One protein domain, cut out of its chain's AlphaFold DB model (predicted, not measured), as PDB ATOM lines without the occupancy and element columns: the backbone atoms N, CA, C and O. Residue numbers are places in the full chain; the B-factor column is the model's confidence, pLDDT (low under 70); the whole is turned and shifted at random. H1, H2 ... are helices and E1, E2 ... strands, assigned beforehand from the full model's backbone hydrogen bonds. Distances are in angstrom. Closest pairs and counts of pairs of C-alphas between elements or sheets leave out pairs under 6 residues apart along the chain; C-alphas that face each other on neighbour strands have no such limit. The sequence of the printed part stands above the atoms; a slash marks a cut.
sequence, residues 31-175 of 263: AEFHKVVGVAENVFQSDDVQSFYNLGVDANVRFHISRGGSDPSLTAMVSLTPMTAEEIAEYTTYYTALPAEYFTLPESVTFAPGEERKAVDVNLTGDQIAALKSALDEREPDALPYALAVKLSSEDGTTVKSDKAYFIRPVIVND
ATOM      1  N   ALA A  31      -8.204  43.469 -30.678       83.75
ATOM      2  CA  ALA A  31      -9.487  42.836 -30.390       83.75
ATOM      3  C   ALA A  31      -9.589  41.382 -30.892       83.75
ATOM      4  O   ALA A  31     -10.277  40.552 -30.295       83.75
ATOM      5  N   GLU A  32      -8.862  41.062 -31.965       85.19
ATOM      6  CA  GLU A  32      -8.777  39.723 -32.547       85.19
ATOM      7  C   GLU A  32      -8.124  38.682 -31.620       85.19
ATOM      8  O   GLU A  32      -8.366  37.486 -31.776       85.19
ATOM      9  N   PHE A  33      -7.342  39.096 -30.621       87.88
ATOM     10  CA  PHE A  33      -6.686  38.189 -29.680       87.88
ATOM     11  C   PHE A  33      -7.460  37.994 -28.375       87.88
ATOM     12  O   PHE A  33      -7.064  37.154 -27.568       87.88
ATOM     13  N   HIS A  34      -8.579  38.694 -28.158       88.25
ATOM     14  CA  HIS A  34      -9.384  38.509 -26.942       88.25
ATOM     15  C   HIS A  34     -10.039  37.135 -26.874       88.25
ATOM     16  O   HIS A  34     -10.102  36.531 -25.804       88.25
ATOM     17  N   LYS A  35     -10.497  36.621 -28.019       92.25
ATOM     18  CA  LYS A  35     -11.174  35.329 -28.121       92.25
ATOM     19  C   LYS A  35     -10.661  34.542 -29.317       92.25
ATOM     20  O   LYS A  35     -11.100  34.747 -30.446       92.25
ATOM     21  N   VAL A  36      -9.740  33.622 -29.037       93.88
ATOM     22  CA  VAL A  36      -9.088  32.779 -30.044       93.88
ATOM     23  C   VAL A  36      -9.488  31.328 -29.822       93.88
ATOM     24  O   VAL A  36      -9.393  30.830 -28.706       93.88
ATOM     25  N   VAL A  37      -9.907  30.624 -30.867       96.44
ATOM     26  CA  VAL A  37     -10.249  29.197 -30.802       96.44
ATOM     27  C   VAL A  37      -9.414  28.421 -31.815       96.44
ATOM     28  O   VAL A  37      -9.093  28.918 -32.893       96.44
ATOM     29  N   GLY A  38      -9.047  27.191 -31.474       95.44
ATOM     30  CA  GLY A  38      -8.410  26.267 -32.403       95.44
ATOM     31  C   GLY A  38      -8.542  24.825 -31.944       95.44
ATOM     32  O   GLY A  38      -8.865  24.556 -30.784       95.44
ATOM     33  N   VAL A  39      -8.273  23.895 -32.852       95.25
ATOM     34  CA  VAL A  39      -8.218  22.464 -32.544       95.25
ATOM     35  C   VAL A  39      -7.104  22.196 -31.536       95.25
ATOM     36  O   VAL A  39      -5.970  22.676 -31.656       95.25
ATOM     37  N   ALA A  40      -7.455  21.478 -30.477       90.50
ATOM     38  CA  ALA A  40      -6.581  21.259 -29.340       90.50
ATOM     39  C   ALA A  40      -5.546  20.171 -29.641       90.50
ATOM     40  O   ALA A  40      -4.402  20.285 -29.195       90.50
ATOM     41  N   GLU A  41      -5.922  19.152 -30.417       84.69
ATOM     42  CA  GLU A  41      -5.009  18.122 -30.903       84.69
ATOM     43  C   GLU A  41      -3.953  18.682 -31.874       84.69
ATOM     44  O   GLU A  41      -3.993  19.837 -32.324       84.69
ATOM     45  N   ASN A  42      -2.971  17.838 -32.194       77.56
ATOM     46  CA  ASN A  42      -2.170  18.043 -33.389       77.56
ATOM     47  C   ASN A  42      -3.067  17.811 -34.605       77.56
ATOM     48  O   ASN A  42      -3.766  16.811 -34.709       77.56
ATOM     49  N   VAL A  43      -3.031  18.786 -35.497       66.44
ATOM     50  CA  VAL A  43      -4.057  19.072 -36.503       66.44
ATOM     51  C   VAL A  43      -4.065  18.045 -37.640       66.44
ATOM     52  O   VAL A  43      -5.085  17.828 -38.291       66.44
ATOM     53  N   PHE A  44      -2.915  17.401 -37.845       69.50
ATOM     54  CA  PHE A  44      -2.712  16.308 -38.780       69.50
ATOM     55  C   PHE A  44      -1.512  15.471 -38.321       69.50
ATOM     56  O   PHE A  44      -0.380  15.959 -38.287       69.50
ATOM     57  N   GLN A  45      -1.759  14.221 -37.941       67.06
ATOM     58  CA  GLN A  45      -0.728  13.208 -37.729       67.06
ATOM     59  C   GLN A  45      -1.112  12.018 -38.602       67.06
ATOM     60  O   GLN A  45      -2.147  11.409 -38.362       67.06
ATOM     61  N   SER A  46      -0.312  11.714 -39.628       59.91
ATOM     62  CA  SER A  46      -0.595  10.624 -40.579       59.91
ATOM     63  C   SER A  46      -0.778   9.266 -39.906       59.91
ATOM     64  O   SER A  46      -1.472   8.407 -40.439       59.91
ATOM     65  N   ASP A  47      -0.162   9.096 -38.739       65.69
ATOM     66  CA  ASP A  47      -0.124   7.836 -38.001       65.69
ATOM     67  C   ASP A  47      -1.344   7.678 -37.071       65.69
ATOM     68  O   ASP A  47      -1.570   6.607 -36.515       65.69
ATOM     69  N   ASP A  48      -2.137   8.740 -36.900       81.94
ATOM     70  CA  ASP A  48      -3.366   8.746 -36.106       81.94
ATOM     71  C   ASP A  48      -4.551   8.460 -37.035       81.94
ATOM     72  O   ASP A  48      -5.142   9.372 -37.610       81.94
ATOM     73  N   VAL A  49      -4.838   7.175 -37.252       88.31
ATOM     74  CA  VAL A  49      -5.897   6.692 -38.150       88.31
ATOM     75  C   VAL A  49      -7.160   6.385 -37.352       88.31
ATOM     76  O   VAL A  49      -7.116   5.710 -36.326       88.31
ATOM     77  N   GLN A  50      -8.308   6.843 -37.849       91.81
ATOM     78  CA  GLN A  50      -9.607   6.445 -37.333       91.81
ATOM     79  C   GLN A  50     -10.076   5.158 -38.011       91.81
ATOM     80  O   GLN A  50     -10.415   5.153 -39.192       91.81
ATOM     81  N   SER A  51     -10.160   4.085 -37.236       91.88
ATOM     82  CA  SER A  51     -10.704   2.806 -37.684       91.88
ATOM     83  C   SER A  51     -12.168   2.654 -37.271       91.88
ATOM     84  O   SER A  51     -12.548   3.052 -36.166       91.88
ATOM     85  N   PHE A  52     -12.971   2.042 -38.137       92.56
ATOM     86  CA  PHE A  52     -14.337   1.599 -37.859       92.56
ATOM     87  C   PHE A  52     -14.519   0.130 -38.243       92.56
ATOM     88  O   PHE A  52     -13.752  -0.406 -39.046       92.56
ATOM     89  N   TYR A  53     -15.564  -0.489 -37.700       91.50
ATOM     90  CA  TYR A  53     -16.043  -1.804 -38.116       91.50
ATOM     91  C   TYR A  53     -17.452  -1.697 -38.697       91.50
ATOM     92  O   TYR A  53     -18.302  -1.012 -38.124       91.50
ATOM     93  N   ASN A  54     -17.712  -2.390 -39.805       92.94
ATOM     94  CA  ASN A  54     -19.015  -2.428 -40.462       92.94
ATOM     95  C   ASN A  54     -19.975  -3.415 -39.769       92.94
ATOM     96  O   ASN A  54     -20.389  -4.422 -40.333       92.94
ATOM     97  N   LEU A  55     -20.328  -3.118 -38.515       89.81
ATOM     98  CA  LEU A  55     -21.163  -3.986 -37.668       89.81
ATOM     99  C   LEU A  55     -22.639  -3.552 -37.613       89.81
ATOM    100  O   LEU A  55     -23.406  -4.083 -36.816       89.81
ATOM    101  N   GLY A  56     -23.045  -2.560 -38.415       90.69
ATOM    102  CA  GLY A  56     -24.415  -2.024 -38.400       90.69
ATOM    103  C   GLY A  56     -24.772  -1.244 -37.126       90.69
ATOM    104  O   GLY A  56     -25.941  -1.143 -36.764       90.69
ATOM    105  N   VAL A  57     -23.769  -0.698 -36.442       90.88
ATOM    106  CA  VAL A  57     -23.900   0.046 -35.180       90.88
ATOM    107  C   VAL A  57     -23.271   1.425 -35.310       90.88
ATOM    108  O   VAL A  57     -22.312   1.612 -36.058       90.88
ATOM    109  N   ASP A  58     -23.812   2.387 -34.572       93.81
ATOM    110  CA  ASP A  58     -23.344   3.769 -34.615       93.81
ATOM    111  C   ASP A  58     -21.935   3.905 -34.015       93.81
ATOM    112  O   ASP A  58     -21.575   3.239 -33.041       93.81
ATOM    113  N   ALA A  59     -21.148   4.820 -34.577       91.44
ATOM    114  CA  ALA A  59     -19.809   5.155 -34.118       91.44
ATOM    115  C   ALA A  59     -19.639   6.665 -33.927       91.44
ATOM    116  O   ALA A  59     -20.352   7.490 -34.504       91.44
ATOM    117  N   ASN A  60     -18.646   7.032 -33.120       92.19
ATOM    118  CA  ASN A  60     -18.317   8.418 -32.822       92.19
ATOM    119  C   ASN A  60     -16.810   8.664 -32.941       92.19
ATOM    120  O   ASN A  60     -16.002   7.895 -32.421       92.19
ATOM    121  N   VAL A  61     -16.446   9.776 -33.580       92.50
ATOM    122  CA  VAL A  61     -15.097  10.343 -33.547       92.50
ATOM    123  C   VAL A  61     -15.128  11.601 -32.704       92.50
ATOM    124  O   VAL A  61     -15.818  12.567 -33.033       92.50
ATOM    125  N   ARG A  62     -14.329  11.610 -31.639       92.75
ATOM    126  CA  ARG A  62     -14.195  12.758 -30.750       92.75
ATOM    127  C   ARG A  62     -12.867  13.467 -30.970       92.75
ATOM    128  O   ARG A  62     -11.802  12.855 -30.876       92.75
ATOM    129  N   PHE A  63     -12.937  14.775 -31.177       93.81
ATOM    130  CA  PHE A  63     -11.790  15.678 -31.094       93.81
ATOM    131  C   PHE A  63     -12.127  16.855 -30.181       93.81
ATOM    132  O   PHE A  63     -13.264  16.997 -29.728       93.81
ATOM    133  N   HIS A  64     -11.150  17.691 -29.858       95.00
ATOM    134  CA  HIS A  64     -11.340  18.798 -28.939       95.00
ATOM    135  C   HIS A  64     -10.952  20.108 -29.584       95.00
ATOM    136  O   HIS A  64      -9.961  20.237 -30.296       95.00
ATOM    137  N   ILE A  65     -11.694  21.135 -29.217       95.62
ATOM    138  CA  ILE A  65     -11.333  22.509 -29.504       95.62
ATOM    139  C   ILE A  65     -11.019  23.214 -28.195       95.62
ATOM    140  O   ILE A  65     -11.648  22.982 -27.159       95.62
ATOM    141  N   SER A  66      -9.996  24.052 -28.237       95.06
ATOM    142  CA  SER A  66      -9.550  24.857 -27.113       95.06
ATOM    143  C   SER A  66      -9.789  26.321 -27.415       95.06
ATOM    144  O   SER A  66      -9.458  26.797 -28.506       95.06
ATOM    145  N   ARG A  67     -10.314  27.029 -26.425       93.62
ATOM    146  CA  ARG A  67     -10.350  28.477 -26.395       93.62
ATOM    147  C   ARG A  67      -9.113  28.988 -25.660       93.62
ATOM    148  O   ARG A  67      -8.788  28.538 -24.568       93.62
ATOM    149  N   GLY A  68      -8.468  29.971 -26.260       89.06
ATOM    150  CA  GLY A  68      -7.536  30.877 -25.613       89.06
ATOM    151  C   GLY A  68      -7.917  32.326 -25.908       89.06
ATOM    152  O   GLY A  68      -9.069  32.651 -26.207       89.06
ATOM    153  N   GLY A  69      -6.913  33.190 -25.859       89.06
ATOM    154  CA  GLY A  69      -7.075  34.632 -25.992       89.06
ATOM    155  C   GLY A  69      -6.920  35.350 -24.656       89.06
ATOM    156  O   GLY A  69      -6.785  34.717 -23.608       89.06
ATOM    157  N   SER A  70      -6.863  36.676 -24.711       87.56
ATOM    158  CA  SER A  70      -6.580  37.509 -23.543       87.56
ATOM    159  C   SER A  70      -7.790  37.721 -22.636       87.56
ATOM    160  O   SER A  70      -7.584  37.912 -21.436       87.56
ATOM    161  N   ASP A  71      -9.028  37.632 -23.143       89.25
ATOM    162  CA  ASP A  71     -10.242  37.907 -22.365       89.25
ATOM    163  C   ASP A  71     -11.088  36.639 -22.123       89.25
ATOM    164  O   ASP A  71     -11.897  36.235 -22.972       89.25
ATOM    165  N   PRO A  72     -10.960  35.993 -20.949       87.56
ATOM    166  CA  PRO A  72     -11.767  34.829 -20.600       87.56
ATOM    167  C   PRO A  72     -13.232  35.182 -20.289       87.56
ATOM    168  O   PRO A  72     -14.069  34.282 -20.258       87.56
ATOM    169  N   SER A  73     -13.579  36.456 -20.078       89.56
ATOM    170  CA  SER A  73     -14.938  36.872 -19.703       89.56
ATOM    171  C   SER A  73     -15.922  36.893 -20.877       89.56
ATOM    172  O   SER A  73     -17.135  36.849 -20.668       89.56
ATOM    173  N   LEU A  74     -15.418  36.910 -22.114       90.88
ATOM    174  CA  LEU A  74     -16.249  36.916 -23.318       90.88
ATOM    175  C   LEU A  74     -16.817  35.529 -23.636       90.88
ATOM    176  O   LEU A  74     -16.313  34.507 -23.174       90.88
ATOM    177  N   THR A  75     -17.851  35.476 -24.465       94.19
ATOM    178  CA  THR A  75     -18.243  34.254 -25.176       94.19
ATOM    179  C   THR A  75     -17.402  34.103 -26.440       94.19
ATOM    180  O   THR A  75     -17.028  35.096 -27.071       94.19
ATOM    181  N   ALA A  76     -17.109  32.865 -26.831       94.69
ATOM    182  CA  ALA A  76     -16.460  32.573 -28.107       94.69
ATOM    183  C   ALA A  76     -17.301  31.575 -28.898       94.69
ATOM    184  O   ALA A  76     -17.846  30.647 -28.311       94.69
ATOM    185  N   MET A  77     -17.413  31.755 -30.209       95.69
ATOM    186  CA  MET A  77     -18.197  30.870 -31.061       95.69
ATOM    187  C   MET A  77     -17.446  30.579 -32.350       95.69
ATOM    188  O   MET A  77     -16.815  31.463 -32.922       95.69
ATOM    189  N   VAL A  78     -17.489  29.331 -32.791       97.00
ATOM    190  CA  VAL A  78     -16.940  28.920 -34.082       97.00
ATOM    191  C   VAL A  78     -17.944  28.037 -34.791       97.00
ATOM    192  O   VAL A  78     -18.579  27.198 -34.147       97.00
ATOM    193  N   SER A  79     -18.038  28.187 -36.107       97.31
ATOM    194  CA  SER A  79     -18.780  27.251 -36.940       97.31
ATOM    195  C   SER A  79     -17.862  26.120 -37.397       97.31
ATOM    196  O   SER A  79     -16.658  26.315 -37.599       97.31
ATOM    197  N   LEU A  80     -18.433  24.938 -37.569       97.12
ATOM    198  CA  LEU A  80     -17.748  23.731 -38.004       97.12
ATOM    199  C   LEU A  80     -18.337  23.296 -39.341       97.12
ATOM    200  O   LEU A  80     -19.550  23.144 -39.474       97.12
ATOM    201  N   THR A  81     -17.483  23.079 -40.336       97.44
ATOM    202  CA  THR A  81     -17.921  22.638 -41.665       97.44
ATOM    203  C   THR A  81     -17.063  21.476 -42.157       97.44
ATOM    204  O   THR A  81     -15.835  21.542 -42.021       97.44
ATOM    205  N   PRO A  82     -17.660  20.428 -42.755       97.19
ATOM    206  CA  PRO A  82     -16.913  19.451 -43.543       97.19
ATOM    207  C   PRO A  82     -16.088  20.151 -44.624       97.19
ATOM    208  O   PRO A  82     -16.589  21.076 -45.264       97.19
ATOM    209  N   MET A  83     -14.845  19.720 -44.826       96.75
ATOM    210  CA  MET A  83     -14.035  20.201 -45.947       96.75
ATOM    211  C   MET A  83     -14.460  19.544 -47.258       96.75
ATOM    212  O   MET A  83     -14.894  18.391 -47.273       96.75
ATOM    213  N   THR A  84     -14.270  20.250 -48.372       95.88
ATOM    214  CA  THR A  84     -14.356  19.643 -49.709       95.88
ATOM    215  C   THR A  84     -13.042  18.960 -50.112       95.88
ATOM    216  O   THR A  84     -12.006  19.115 -49.459       95.88
ATOM    217  N   ALA A  85     -13.070  18.207 -51.218       93.94
ATOM    218  CA  ALA A  85     -11.873  17.593 -51.793       93.94
ATOM    219  C   ALA A  85     -10.826  18.638 -52.225       93.94
ATOM    220  O   ALA A  85      -9.626  18.387 -52.144       93.94
ATOM    221  N   GLU A  86     -11.265  19.822 -52.654       94.69
ATOM    222  CA  GLU A  86     -10.380  20.932 -53.006       94.69
ATOM    223  C   GLU A  86      -9.754  21.576 -51.765       94.69
ATOM    224  O   GLU A  86      -8.563  21.872 -51.771       94.69
ATOM    225  N   GLU A  87     -10.527  21.763 -50.689       94.81
ATOM    226  CA  GLU A  87     -10.025  22.388 -49.461       94.81
ATOM    227  C   GLU A  87      -8.997  21.509 -48.740       94.81
ATOM    228  O   GLU A  87      -7.968  22.011 -48.289       94.81
ATOM    229  N   ILE A  88      -9.231  20.195 -48.644       94.25
ATOM    230  CA  ILE A  88      -8.270  19.288 -47.993       94.25
ATOM    231  C   ILE A  88      -6.940  19.208 -48.764       94.25
ATOM    232  O   ILE A  88      -5.884  19.035 -48.150       94.25
ATOM    233  N   ALA A  89      -6.973  19.393 -50.090       93.56
ATOM    234  CA  ALA A  89      -5.791  19.353 -50.947       93.56
ATOM    235  C   ALA A  89      -4.790  20.487 -50.651       93.56
ATOM    236  O   ALA A  89      -3.610  20.367 -50.983       93.56
ATOM    237  N   GLU A  90      -5.230  21.563 -49.988       91.69
ATOM    238  CA  GLU A  90      -4.346  22.624 -49.486       91.69
ATOM    239  C   GLU A  90      -3.450  22.146 -48.329       91.69
ATOM    240  O   GLU A  90      -2.383  22.717 -48.096       91.69
ATOM    241  N   TYR A  91      -3.858  21.087 -47.621       89.06
ATOM    242  CA  TYR A  91      -3.174  20.568 -46.432       89.06
ATOM    243  C   TYR A  91      -2.440  19.251 -46.687       89.06
ATOM    244  O   TYR A  91      -1.417  18.985 -46.053       89.06
ATOM    245  N   THR A  92      -2.949  18.404 -47.584       89.62
ATOM    246  CA  THR A  92      -2.355  17.095 -47.872       89.62
ATOM    247  C   THR A  92      -2.660  16.622 -49.289       89.62
ATOM    248  O   THR A  92      -3.743  16.838 -49.814       89.62
ATOM    249  N   THR A  93      -1.703  15.921 -49.899       91.62
ATOM    250  CA  THR A  93      -1.864  15.266 -51.209       91.62
ATOM    251  C   THR A  93      -2.124  13.764 -51.094       91.62
ATOM    252  O   THR A  93      -2.212  13.081 -52.110       91.62
ATOM    253  N   TYR A  94      -2.174  13.228 -49.869       91.88
ATOM    254  CA  TYR A  94      -2.282  11.788 -49.604       91.88
ATOM    255  C   TYR A  94      -3.714  11.322 -49.340       91.88
ATOM    256  O   TYR A  94      -3.980  10.128 -49.413       91.88
ATOM    257  N   TYR A  95      -4.623  12.247 -49.035       93.31
ATOM    258  CA  TYR A  95      -6.000  11.946 -48.659       93.31
ATOM    259  C   TYR A  95      -6.969  12.837 -49.425       93.31
ATOM    260  O   TYR A  95      -6.622  13.949 -49.821       93.31
ATOM    261  N   THR A  96      -8.196  12.357 -49.582       95.50
ATOM    262  CA  THR A  96      -9.335  13.167 -50.022       95.50
ATOM    263  C   THR A  96     -10.376  13.261 -48.909       95.50
ATOM    264  O   THR A  96     -10.416  12.420 -48.008       95.50
ATOM    265  N   ALA A  97     -11.202  14.302 -48.937       95.94
ATOM    266  CA  ALA A  97     -12.162  14.569 -47.876       95.94
ATOM    267  C   ALA A  97     -13.256  13.497 -47.874       95.94
ATOM    268  O   ALA A  97     -13.814  13.171 -48.924       95.94
ATOM    269  N   LEU A  98     -13.554  12.952 -46.693       96.38
ATOM    270  CA  LEU A  98     -14.713  12.093 -46.484       96.38
ATOM    271  C   LEU A  98     -15.983  12.899 -46.810       96.38
ATOM    272  O   LEU A  98     -16.176  13.965 -46.217       96.38
ATOM    273  N   PRO A  99     -16.853  12.430 -47.721       95.88
ATOM    274  CA  PRO A  99     -18.078  13.145 -48.047       95.88
ATOM    275  C   PRO A  99     -18.994  13.313 -46.830       95.88
ATOM    276  O   PRO A  99     -19.160  12.397 -46.023       95.88
ATOM    277  N   ALA A 100     -19.620  14.487 -46.720       95.81
ATOM    278  CA  ALA A 100     -20.463  14.858 -45.581       95.81
ATOM    279  C   ALA A 100     -21.719  13.979 -45.417       95.81
ATOM    280  O   ALA A 100     -22.343  13.998 -44.368       95.81
ATOM    281  N   GLU A 101     -22.097  13.202 -46.433       95.88
ATOM    282  CA  GLU A 101     -23.213  12.248 -46.359       95.88
ATOM    283  C   GLU A 101     -22.943  11.059 -45.421       95.88
ATOM    284  O   GLU A 101     -23.891  10.465 -44.908       95.88
ATOM    285  N   TYR A 102     -21.672  10.741 -45.143       96.50
ATOM    286  CA  TYR A 102     -21.284   9.604 -44.301       96.50
ATOM    287  C   TYR A 102     -21.169   9.939 -42.812       96.50
ATOM    288  O   TYR A 102     -20.890   9.049 -42.013       96.50
ATOM    289  N   PHE A 103     -21.357  11.198 -42.408       96.94
ATOM    290  CA  PHE A 103     -21.257  11.583 -41.003       96.94
ATOM    291  C   PHE A 103     -22.134  12.785 -40.658       96.94
ATOM    292  O   PHE A 103     -22.585  13.535 -41.513       96.94
ATOM    293  N   THR A 104     -22.359  12.985 -39.365       96.81
ATOM    294  CA  THR A 104     -23.063  14.139 -38.811       96.81
ATOM    295  C   THR A 104     -22.108  14.942 -37.942       96.81
ATOM    296  O   THR A 104     -21.415  14.390 -37.086       96.81
ATOM    297  N   LEU A 105     -22.097  16.256 -38.152       96.56
ATOM    298  CA  LEU A 105     -21.248  17.219 -37.458       96.56
ATOM    299  C   LEU A 105     -22.134  18.328 -36.863       96.56
ATOM    300  O   LEU A 105     -23.043  18.791 -37.555       96.56
ATOM    301  N   PRO A 106     -21.903  18.776 -35.614       95.62
ATOM    302  CA  PRO A 106     -22.572  19.965 -35.094       95.62
ATOM    303  C   PRO A 106     -22.192  21.206 -35.909       95.62
ATOM    304  O   PRO A 106     -21.030  21.381 -36.254       95.62
ATOM    305  N   GLU A 107     -23.150  22.093 -36.173       94.75
ATOM    306  CA  GLU A 107     -22.925  23.291 -37.002       94.75
ATOM    307  C   GLU A 107     -21.986  24.310 -36.345       94.75
ATOM    308  O   GLU A 107     -21.209  24.980 -37.025       94.75
ATOM    309  N   SER A 108     -22.045  24.444 -35.018       95.69
ATOM    310  CA  SER A 108     -21.231  25.400 -34.275       95.69
ATOM    311  C   SER A 108     -20.964  24.953 -32.843       95.69
ATOM    312  O   SER A 108     -21.625  24.068 -32.290       95.69
ATOM    313  N   VAL A 109     -19.957  25.576 -32.234       96.38
ATOM    314  CA  VAL A 109     -19.609  25.383 -30.830       96.38
ATOM    315  C   VAL A 109     -19.433  26.733 -30.157       96.38
ATOM    316  O   VAL A 109     -18.583  27.536 -30.541       96.38
ATOM    317  N   THR A 110     -20.215  26.957 -29.104       95.94
ATOM    318  CA  THR A 110     -20.157  28.163 -28.275       95.94
ATOM    319  C   THR A 110     -19.482  27.863 -26.944       95.94
ATOM    320  O   THR A 110     -19.924  26.972 -26.228       95.94
ATOM    321  N   PHE A 111     -18.459  28.621 -26.575       96.19
ATOM    322  CA  PHE A 111     -17.830  28.611 -25.258       96.19
ATOM    323  C   PHE A 111     -18.489  29.640 -24.342       96.19
ATOM    324  O   PHE A 111     -18.618  30.816 -24.702       96.19
ATOM    325  N   ALA A 112     -18.847  29.206 -23.137       95.00
ATOM    326  CA  ALA A 112     -19.231  30.117 -22.069       95.00
ATOM    327  C   ALA A 112     -18.013  30.931 -21.570       95.00
ATOM    328  O   ALA A 112     -16.861  30.539 -21.793       95.00
ATOM    329  N   PRO A 113     -18.231  32.062 -20.875       93.69
ATOM    330  CA  PRO A 113     -17.163  32.761 -20.164       93.69
ATOM    331  C   PRO A 113     -16.388  31.821 -19.229       93.69
ATOM    332  O   PRO A 113     -16.987  31.073 -18.458       93.69
ATOM    333  N   GLY A 114     -15.059  31.859 -19.303       90.62
ATOM    334  CA  GLY A 114     -14.148  31.016 -18.521       90.62
ATOM    335  C   GLY A 114     -14.031  29.558 -18.985       90.62
ATOM    336  O   GLY A 114     -13.268  28.804 -18.392       90.62
ATOM    337  N   GLU A 115     -14.756  29.141 -20.025       93.94
ATOM    338  CA  GLU A 115     -14.666  27.781 -20.562       93.94
ATOM    339  C   GLU A 115     -13.497  27.653 -21.548       93.94
ATOM    340  O   GLU A 115     -13.439  28.369 -22.547       93.94
ATOM    341  N   GLU A 116     -12.570  26.729 -21.286       92.56
ATOM    342  CA  GLU A 116     -11.305  26.627 -22.032       92.56
ATOM    343  C   GLU A 116     -11.284  25.502 -23.075       92.56
ATOM    344  O   GLU A 116     -10.516  25.562 -24.035       92.56
ATOM    345  N   ARG A 117     -12.100  24.453 -22.915       95.06
ATOM    346  CA  ARG A 117     -12.051  23.271 -23.788       95.06
ATOM    347  C   ARG A 117     -13.428  22.652 -23.982       95.06
ATOM    348  O   ARG A 117     -14.174  22.506 -23.021       95.06
ATOM    349  N   LYS A 118     -13.714  22.223 -25.213       96.12
ATOM    350  CA  LYS A 118     -14.906  21.444 -25.565       96.12
ATOM    351  C   LYS A 118     -14.554  20.247 -26.429       96.12
ATOM    352  O   LYS A 118     -13.637  20.322 -27.243       96.12
ATOM    353  N   ALA A 119     -15.292  19.161 -26.236       95.12
ATOM    354  CA  ALA A 119     -15.302  18.035 -27.155       95.12
ATOM    355  C   ALA A 119     -16.263  18.326 -28.315       95.12
ATOM    356  O   ALA A 119     -17.321  18.926 -28.115       95.12
ATOM    357  N   VAL A 120     -15.876  17.901 -29.510       96.19
ATOM    358  CA  VAL A 120     -16.696  17.889 -30.716       96.19
ATOM    359  C   VAL A 120     -16.851  16.438 -31.131       96.19
ATOM    360  O   VAL A 120     -15.864  15.733 -31.341       96.19
ATOM    361  N   ASP A 121     -18.105  16.018 -31.218       95.38
ATOM    362  CA  ASP A 121     -18.499  14.654 -31.526       95.38
ATOM    363  C   ASP A 121     -18.968  14.590 -32.984       95.38
ATOM    364  O   ASP A 121     -19.942  15.246 -33.362       95.38
ATOM    365  N   VAL A 122     -18.257  13.814 -33.801       95.94
ATOM    366  CA  VAL A 122     -18.629  13.490 -35.182       95.94
ATOM    367  C   VAL A 122     -19.239  12.100 -35.187       95.94
ATOM    368  O   VAL A 122     -18.571  11.130 -34.837       95.94
ATOM    369  N   ASN A 123     -20.508  11.995 -35.566       95.88
ATOM    370  CA  ASN A 123     -21.257  10.744 -35.466       95.88
ATOM    371  C   ASN A 123     -21.437  10.104 -36.838       95.88
ATOM    372  O   ASN A 123     -21.741  10.798 -37.805       95.88
ATOM    373  N   LEU A 124     -21.287   8.789 -36.904       96.38
ATOM    374  CA  LEU A 124     -21.581   7.982 -38.078       96.38
ATOM    375  C   LEU A 124     -22.604   6.933 -37.661       96.38
ATOM    376  O   LEU A 124     -22.382   6.213 -36.691       96.38
ATOM    377  N   THR A 125     -23.727   6.856 -38.366       96.75
ATOM    378  CA  THR A 125     -24.709   5.790 -38.129       96.75
ATOM    379  C   THR A 125     -24.224   4.463 -38.707       96.75
ATOM    380  O   THR A 125     -23.424   4.458 -39.645       96.75
ATOM    381  N   GLY A 126     -24.739   3.338 -38.204       94.19
ATOM    382  CA  GLY A 126     -24.431   2.014 -38.764       94.19
ATOM    383  C   GLY A 126     -24.653   1.934 -40.284       94.19
ATOM    384  O   GLY A 126     -23.791   1.442 -41.013       94.19
ATOM    385  N   ASP A 127     -25.749   2.517 -40.774       96.44
ATOM    386  CA  ASP A 127     -26.065   2.585 -42.208       96.44
ATOM    387  C   ASP A 127     -25.059   3.445 -42.992       96.44
ATOM    388  O   ASP A 127     -24.671   3.097 -44.107       96.44
ATOM    389  N   GLN A 128     -24.599   4.561 -42.413       96.69
ATOM    390  CA  GLN A 128     -23.571   5.402 -43.030       96.69
ATOM    391  C   GLN A 128     -22.213   4.698 -43.097       96.69
ATOM    392  O   GLN A 128     -21.506   4.858 -44.088       96.69
ATOM    393  N   ILE A 129     -21.853   3.908 -42.081       95.75
ATOM    394  CA  ILE A 129     -20.616   3.111 -42.081       95.75
ATOM    395  C   ILE A 129     -20.690   2.025 -43.156       95.75
ATOM    396  O   ILE A 129     -19.735   1.861 -43.916       95.75
ATOM    397  N   ALA A 130     -21.827   1.337 -43.274       95.38
ATOM    398  CA  ALA A 130     -22.046   0.345 -44.323       95.38
ATOM    399  C   ALA A 130     -21.964   0.970 -45.723       95.38
ATOM    400  O   ALA A 130     -21.257   0.459 -46.591       95.38
ATOM    401  N   ALA A 131     -22.616   2.120 -45.931       95.56
ATOM    402  CA  ALA A 131     -22.549   2.852 -47.192       95.56
ATOM    403  C   ALA A 131     -21.123   3.330 -47.509       95.56
ATOM    404  O   ALA A 131     -20.674   3.213 -48.649       95.56
ATOM    405  N   LEU A 132     -20.386   3.818 -46.504       95.62
ATOM    406  CA  LEU A 132     -18.983   4.203 -46.646       95.62
ATOM    407  C   LEU A 132     -18.111   3.005 -47.030       95.62
ATOM    408  O   LEU A 132     -17.244   3.145 -47.889       95.62
ATOM    409  N   LYS A 133     -18.337   1.830 -46.429       94.88
ATOM    410  CA  LYS A 133     -17.610   0.605 -46.781       94.88
ATOM    411  C   LYS A 133     -17.858   0.216 -48.233       94.88
ATOM    412  O   LYS A 133     -16.896   0.048 -48.973       94.88
ATOM    413  N   SER A 134     -19.117   0.170 -48.668       94.00
ATOM    414  CA  SER A 134     -19.443  -0.109 -50.071       94.00
ATOM    415  C   SER A 134     -18.794   0.902 -51.020       94.00
ATOM    416  O   SER A 134     -18.186   0.511 -52.010       94.00
ATOM    417  N   ALA A 135     -18.838   2.195 -50.683       92.38
ATOM    418  CA  ALA A 135     -18.175   3.225 -51.473       92.38
ATOM    419  C   ALA A 135     -16.650   3.039 -51.513       92.38
ATOM    420  O   ALA A 135     -16.046   3.264 -52.551       92.38
ATOM    421  N   LEU A 136     -16.010   2.632 -50.411       92.25
ATOM    422  CA  LEU A 136     -14.574   2.339 -50.366       92.25
ATOM    423  C   LEU A 136     -14.199   1.114 -51.213       92.25
ATOM    424  O   LEU A 136     -13.182   1.163 -51.901       92.25
ATOM    425  N   ASP A 137     -15.014   0.059 -51.199       90.94
ATOM    426  CA  ASP A 137     -14.768  -1.174 -51.960       90.94
ATOM    427  C   ASP A 137     -14.936  -0.981 -53.475       90.94
ATOM    428  O   ASP A 137     -14.251  -1.622 -54.273       90.94
ATOM    429  N   GLU A 138     -15.839  -0.088 -53.888       91.31
ATOM    430  CA  GLU A 138     -16.099   0.231 -55.298       91.31
ATOM    431  C   GLU A 138     -15.085   1.218 -55.900       91.31
ATOM    432  O   GLU A 138     -15.111   1.483 -57.108       91.31
ATOM    433  N   ARG A 139     -14.193   1.792 -55.084       87.62
ATOM    434  CA  ARG A 139     -13.234   2.799 -55.549       87.62
ATOM    435  C   ARG A 139     -12.101   2.201 -56.370       87.62
ATOM    436  O   ARG A 139     -11.682   1.060 -56.199       87.62
ATOM    437  N   GLU A 140     -11.573   3.035 -57.264       90.56
ATOM    438  CA  GLU A 140     -10.396   2.685 -58.051       90.56
ATOM    439  C   GLU A 140      -9.192   2.402 -57.127       90.56
ATOM    440  O   GLU A 140      -9.023   3.101 -56.123       90.56
ATOM    441  N   PRO A 141      -8.333   1.415 -57.448       85.00
ATOM    442  CA  PRO A 141      -7.244   0.983 -56.563       85.00
ATOM    443  C   PRO A 141      -6.212   2.074 -56.249       85.00
ATOM    444  O   PRO A 141      -5.479   1.983 -55.268       85.00
ATOM    445  N   ASP A 142      -6.109   3.077 -57.116       88.38
ATOM    446  CA  ASP A 142      -5.209   4.225 -57.033       88.38
ATOM    447  C   ASP A 142      -5.894   5.492 -56.493       88.38
ATOM    448  O   ASP A 142      -5.256   6.543 -56.374       88.38
ATOM    449  N   ALA A 143      -7.175   5.408 -56.128       91.62
ATOM    450  CA  ALA A 143      -7.896   6.522 -55.542       91.62
ATOM    451  C   ALA A 143      -7.356   6.857 -54.139       91.62
ATOM    452  O   ALA A 143      -7.077   5.980 -53.324       91.62
ATOM    453  N   LEU A 144      -7.246   8.154 -53.827       92.44
ATOM    454  CA  LEU A 144      -6.731   8.599 -52.526       92.44
ATOM    455  C   LEU A 144      -7.635   8.135 -51.367       92.44
ATOM    456  O   LEU A 144      -8.849   8.346 -51.446       92.44
ATOM    457  N   PRO A 145      -7.094   7.596 -50.262       92.25
ATOM    458  CA  PRO A 145      -7.888   7.225 -49.091       92.25
ATOM    459  C   PRO A 145      -8.676   8.411 -48.514       92.25
ATOM    460  O   PRO A 145      -8.296   9.575 -48.677       92.25
ATOM    461  N   TYR A 146      -9.787   8.120 -47.833       94.88
ATOM    462  CA  TYR A 146     -10.594   9.153 -47.185       94.88
ATOM    463  C   TYR A 146      -9.984   9.614 -45.858       94.88
ATOM    464  O   TYR A 146      -9.400   8.834 -45.106       94.88
ATOM    465  N   ALA A 147     -10.174  10.893 -45.551       94.81
ATOM    466  CA  ALA A 147      -9.928  11.460 -44.235       94.81
ATOM    467  C   ALA A 147     -11.132  12.289 -43.784       94.81
ATOM    468  O   ALA A 147     -11.687  13.078 -44.552       94.81
ATOM    469  N   LEU A 148     -11.514  12.135 -42.518       95.31
ATOM    470  CA  LEU A 148     -12.450  13.029 -41.859       95.31
ATOM    471  C   LEU A 148     -11.772  14.389 -41.705       95.31
ATOM    472  O   LEU A 148     -10.811  14.523 -40.949       95.31
ATOM    473  N   ALA A 149     -12.269  15.376 -42.445       95.44
ATOM    474  CA  ALA A 149     -11.690  16.705 -42.524       95.44
ATOM    475  C   ALA A 149     -12.740  17.758 -42.157       95.44
ATOM    476  O   ALA A 149     -13.758  17.908 -42.833       95.44
ATOM    477  N   VAL A 150     -12.492  18.475 -41.064       96.00
ATOM    478  CA  VAL A 150     -13.386  19.495 -40.509       96.00
ATOM    479  C   VAL A 150     -12.637  20.813 -40.406       96.00
ATOM    480  O   VAL A 150     -11.510  20.858 -39.917       96.00
ATOM    481  N   LYS A 151     -13.271  21.898 -40.840       95.50
ATOM    482  CA  LYS A 151     -12.751  23.264 -40.779       95.50
ATOM    483  C   LYS A 151     -13.506  24.069 -39.732       95.50
ATOM    484  O   LYS A 151     -14.729  23.988 -39.641       95.50
ATOM    485  N   LEU A 152     -12.769  24.865 -38.967       96.06
ATOM    486  CA  LEU A 152     -13.306  25.861 -38.051       96.06
ATOM    487  C   LEU A 152     -13.334  27.208 -38.771       96.06
ATOM    488  O   LEU A 152     -12.324  27.632 -39.336       96.06
ATOM    489  N   SER A 153     -14.465  27.903 -38.705       95.75
ATOM    490  CA  SER A 153     -14.583  29.275 -39.202       95.75
ATOM    491  C   SER A 153     -14.972  30.238 -38.085       95.75
ATOM    492  O   SER A 153     -15.627  29.872 -37.109       95.75
ATOM    493  N   SER A 154     -14.500  31.478 -38.225       93.44
ATOM    494  CA  SER A 154     -14.793  32.569 -37.297       93.44
ATOM    495  C   SER A 154     -16.291  32.843 -37.252       93.44
ATOM    496  O   SER A 154     -16.921  33.017 -38.294       93.44
ATOM    497  N   GLU A 155     -16.841  32.934 -36.043       91.94
ATOM    498  CA  GLU A 155     -18.220  33.338 -35.813       91.94
ATOM    499  C   GLU A 155     -18.284  34.339 -34.654       91.94
ATOM    500  O   GLU A 155     -17.432  34.336 -33.767       91.94
ATOM    501  N   ASP A 156     -19.255  35.256 -34.676       87.38
ATOM    502  CA  ASP A 156     -19.430  36.292 -33.641       87.38
ATOM    503  C   ASP A 156     -18.172  37.168 -33.396       87.38
ATOM    504  O   ASP A 156     -18.015  37.786 -32.351       87.38
ATOM    505  N   GLY A 157     -17.225  37.237 -34.338       85.06
ATOM    506  CA  GLY A 157     -15.948  37.944 -34.159       85.06
ATOM    507  C   GLY A 157     -14.905  37.172 -33.341       85.06
ATOM    508  O   GLY A 157     -13.944  37.763 -32.857       85.06
ATOM    509  N   THR A 158     -15.098  35.867 -33.126       92.69
ATOM    510  CA  THR A 158     -14.081  34.969 -32.565       92.69
ATOM    511  C   THR A 158     -13.026  34.654 -33.607       92.69
ATOM    512  O   THR A 158     -13.344  34.197 -34.701       92.69
ATOM    513  N   THR A 159     -11.760  34.835 -33.263       94.81
ATOM    514  CA  THR A 159     -10.649  34.511 -34.157       94.81
ATOM    515  C   THR A 159     -10.373  33.016 -34.131       94.81
ATOM    516  O   THR A 159     -10.274  32.407 -33.066       94.81
ATOM    517  N   VAL A 160     -10.204  32.412 -35.306       95.31
ATOM    518  CA  VAL A 160      -9.719  31.033 -35.423       95.31
ATOM    519  C   VAL A 160      -8.214  31.063 -35.645       95.31
ATOM    520  O   VAL A 160      -7.717  31.765 -36.525       95.31
ATOM    521  N   LYS A 161      -7.473  30.302 -34.842       92.12
ATOM    522  CA  LYS A 161      -6.020  30.204 -34.967       92.12
ATOM    523  C   LYS A 161      -5.668  29.458 -36.259       92.12
ATOM    524  O   LYS A 161      -5.989  28.281 -36.381       92.12
ATOM    525  N   SER A 162      -5.014  30.124 -37.211       88.00
ATOM    526  CA  SER A 162      -4.816  29.610 -38.579       88.00
ATOM    527  C   SER A 162      -4.101  28.257 -38.651       88.00
ATOM    528  O   SER A 162      -4.529  27.376 -39.390       88.00
ATOM    529  N   ASP A 163      -3.060  28.052 -37.842       87.62
ATOM    530  CA  ASP A 163      -2.307  26.792 -37.766       87.62
ATOM    531  C   ASP A 163      -3.064  25.659 -37.053       87.62
ATOM    532  O   ASP A 163      -2.572  24.539 -37.016       87.62
ATOM    533  N   LYS A 164      -4.237  25.946 -36.473       92.25
ATOM    534  CA  LYS A 164      -5.130  25.016 -35.760       92.25
ATOM    535  C   LYS A 164      -6.594  25.190 -36.194       92.25
ATOM    536  O   LYS A 164      -7.510  24.922 -35.416       92.25
ATOM    537  N   ALA A 165      -6.817  25.650 -37.423       93.19
ATOM    538  CA  ALA A 165      -8.142  25.961 -37.961       93.19
ATOM    539  C   ALA A 165      -8.891  24.735 -38.506       93.19
ATOM    540  O   ALA A 165      -9.961  24.876 -39.091       93.19
ATOM    541  N   TYR A 166      -8.328  23.539 -38.366       93.75
ATOM    542  CA  TYR A 166      -8.861  22.333 -38.981       93.75
ATOM    543  C   TYR A 166      -8.605  21.097 -38.126       93.75
ATOM    544  O   TYR A 166      -7.824  21.125 -37.186       93.75
ATOM    545  N   PHE A 167      -9.282  20.008 -38.442       93.81
ATOM    546  CA  PHE A 167      -9.036  18.678 -37.910       93.81
ATOM    547  C   PHE A 167      -9.054  17.728 -39.100       93.81
ATOM    548  O   PHE A 167     -10.048  17.700 -39.823       93.81
ATOM    549  N   ILE A 168      -7.963  16.999 -39.337       93.88
ATOM    550  CA  ILE A 168      -7.885  15.997 -40.402       93.88
ATOM    551  C   ILE A 168      -7.418  14.682 -39.793       93.88
ATOM    552  O   ILE A 168      -6.326  14.611 -39.226       93.88
ATOM    553  N   ARG A 169      -8.226  13.635 -39.960       93.44
ATOM    554  CA  ARG A 169      -7.907  12.280 -39.511       93.44
ATOM    555  C   ARG A 169      -8.228  11.257 -40.605       93.44
ATOM    556  O   ARG A 169      -9.385  11.192 -41.018       93.44
ATOM    557  N   PRO A 170      -7.249  10.472 -41.093       93.62
ATOM    558  CA  PRO A 170      -7.498   9.368 -42.020       93.62
ATOM    559  C   PRO A 170      -8.553   8.399 -41.488       93.62
ATOM    560  O   PRO A 170      -8.621   8.180 -40.280       93.62
ATOM    561  N   VAL A 171      -9.355   7.812 -42.376       93.25
ATOM    562  CA  VAL A 171     -10.429   6.878 -42.015       93.25
ATOM    563  C   VAL A 171     -10.241   5.545 -42.730       93.25
ATOM    564  O   VAL A 171     -10.027   5.520 -43.942       93.25
ATOM    565  N   ILE A 172     -10.383   4.447 -41.989       92.50
ATOM    566  CA  ILE A 172     -10.482   3.088 -42.529       92.50
ATOM    567  C   ILE A 172     -11.728   2.389 -41.982       92.50
ATOM    568  O   ILE A 172     -12.126   2.615 -40.838       92.50
ATOM    569  N   VAL A 173     -12.340   1.534 -42.800       93.50
ATOM    570  CA  VAL A 173     -13.491   0.715 -42.403       93.50
ATOM    571  C   VAL A 173     -13.153  -0.744 -42.673       93.50
ATOM    572  O   VAL A 173     -12.900  -1.118 -43.815       93.50
ATOM    573  N   ASN A 174     -13.141  -1.547 -41.615       90.00
ATOM    574  CA  ASN A 174     -12.951  -2.992 -41.685       90.00
ATOM    575  C   ASN A 174     -14.321  -3.677 -41.687       90.00
ATOM    576  O   ASN A 174     -15.272  -3.147 -41.110       90.00
ATOM    577  N   ASP A 175     -14.429  -4.845 -42.317       85.38
ATOM    578  CA  ASP A 175     -15.689  -5.595 -42.361       85.38
ATOM    579  C   ASP A 175     -16.070  -6.088 -40.960       85.38
ATOM    580  O   ASP A 175     -17.079  -5.664 -40.394       85.38
TER     581      ASP A 175
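AT A GLANCE: This is residues 31 to 175 of the 263 residues of the protein "DUF1735 domain-containing protein" of Escherichia coli (UniProt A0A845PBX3). The domain is an elongated, loosely formed sandwich: a curled five-stranded sheet, E2 E8 E7 E4 E5, stands partly face to face with a smaller sheet, E1 E3 E6, and the longest strands, E3 and E7, run along the long axis. Helix H2 packs across E2 and the last part of E8 near one end of that axis, while the short helix H1 only grazes the larger sheet. The printed part has 145 residues, with two named helices and eight named strands in the order E1 E2 E3 E4 H1 E5 E6 H2 E7 E8; the larger sheet is mixed and the smaller antiparallel. The class is mixed, helices and strands, with under half of the residues in named elements. The whole is compact, with a radius of gyration of the C-alphas of 16.2 A and spans of 50 by 31 by 23 A.

HOW THE PARTS SIT: E1, residues 36 to 39, is an edge strand and the antiparallel neighbour of E3, residues 59 to 68, with N 38 and O 66 3.0 A apart, within hydrogen-bond range. Residues 36 to 37 of E1 also pair, parallel, with residues 159 to 160. E2, residues 50 to 53, is an edge strand of the larger sheet and the parallel neighbour of E8, residues 166 to 174, with N 52 and O 172 at 2.9 A. E3 is the inner strand of its sheet and antiparallel to the edge strand E6, residues 117 to 124, at 156 degrees between directions; N 61 and O 122 are 2.8 A apart. E4, residues 76 to 82, is antiparallel to the edge strand E5, residues 108 to 111, with N 111 and O 76 at 2.7 A, and to E7, residues 146 to 155, with N 151 and O 81 at 2.8 A. Between the two sheets, the closest C-alphas of E1 and E4, those of Val 37 and Val 78, are 7.5 A apart, and those of E5 and E6, Phe 111 and Lys 118, are 7.7 A apart. H1, residues 85 to 88, only grazes the larger sheet; its closest C-alpha to E7 is that of Ile 88, 6.9 A from that of Ala 149. H2, residues 126 to 137, is on one face of the larger sheet, which gives two layers, a helix over a sheet, at a height over the sheet of 8.6 A. It is only just over E2 and E8, with 3 of its C-alphas falling on each, and runs across the strands, at 80 degrees to E2 on the local plane. The closest C-alphas of H2 and E8, those of Lys 133 and Val 173, are 6.0 A apart. E7 and E8 form a hairpin, with N 148 and O 169 at 2.8 A; the pairing is staggered, E8 pairing with E7 over residues 166 to 170 and with E2 over residues 171 to 174. In H2 every O i to N i+4 pair is within hydrogen-bond range; H1 is too short for such a pair, and its one O i to N i+3 pair is not within range.

IN THESE COORDINATES: E1 begins at C-alpha 36, (-9.088, 32.779, -30.044). E3 is 29.7 A long from first to last C-alpha, E4 20.3 A, E6 23.0 A and H2 16.7 A. E7 is 27.8 A long and begins at C-alpha 146, (-10.594, 9.153, -47.185). E8 is 25.8 A long and ends at C-alpha 174, (-12.951, -2.992, -41.685). E1, E2, E5 and H1, with four residues each, are shorter.

THE WHOLE: The two C-alphas farthest apart, those of Ser 73 and Pro 141, are 52.0 A apart. The printed part has no cut. The link from H1 to E5, residues 89 to 107, is long; within it residues 96 to 97 pair, parallel, with residues 146 to 147 of E7. The mean pLDDT of the printed part is 92.0, and residues 43 to 47 are under 70.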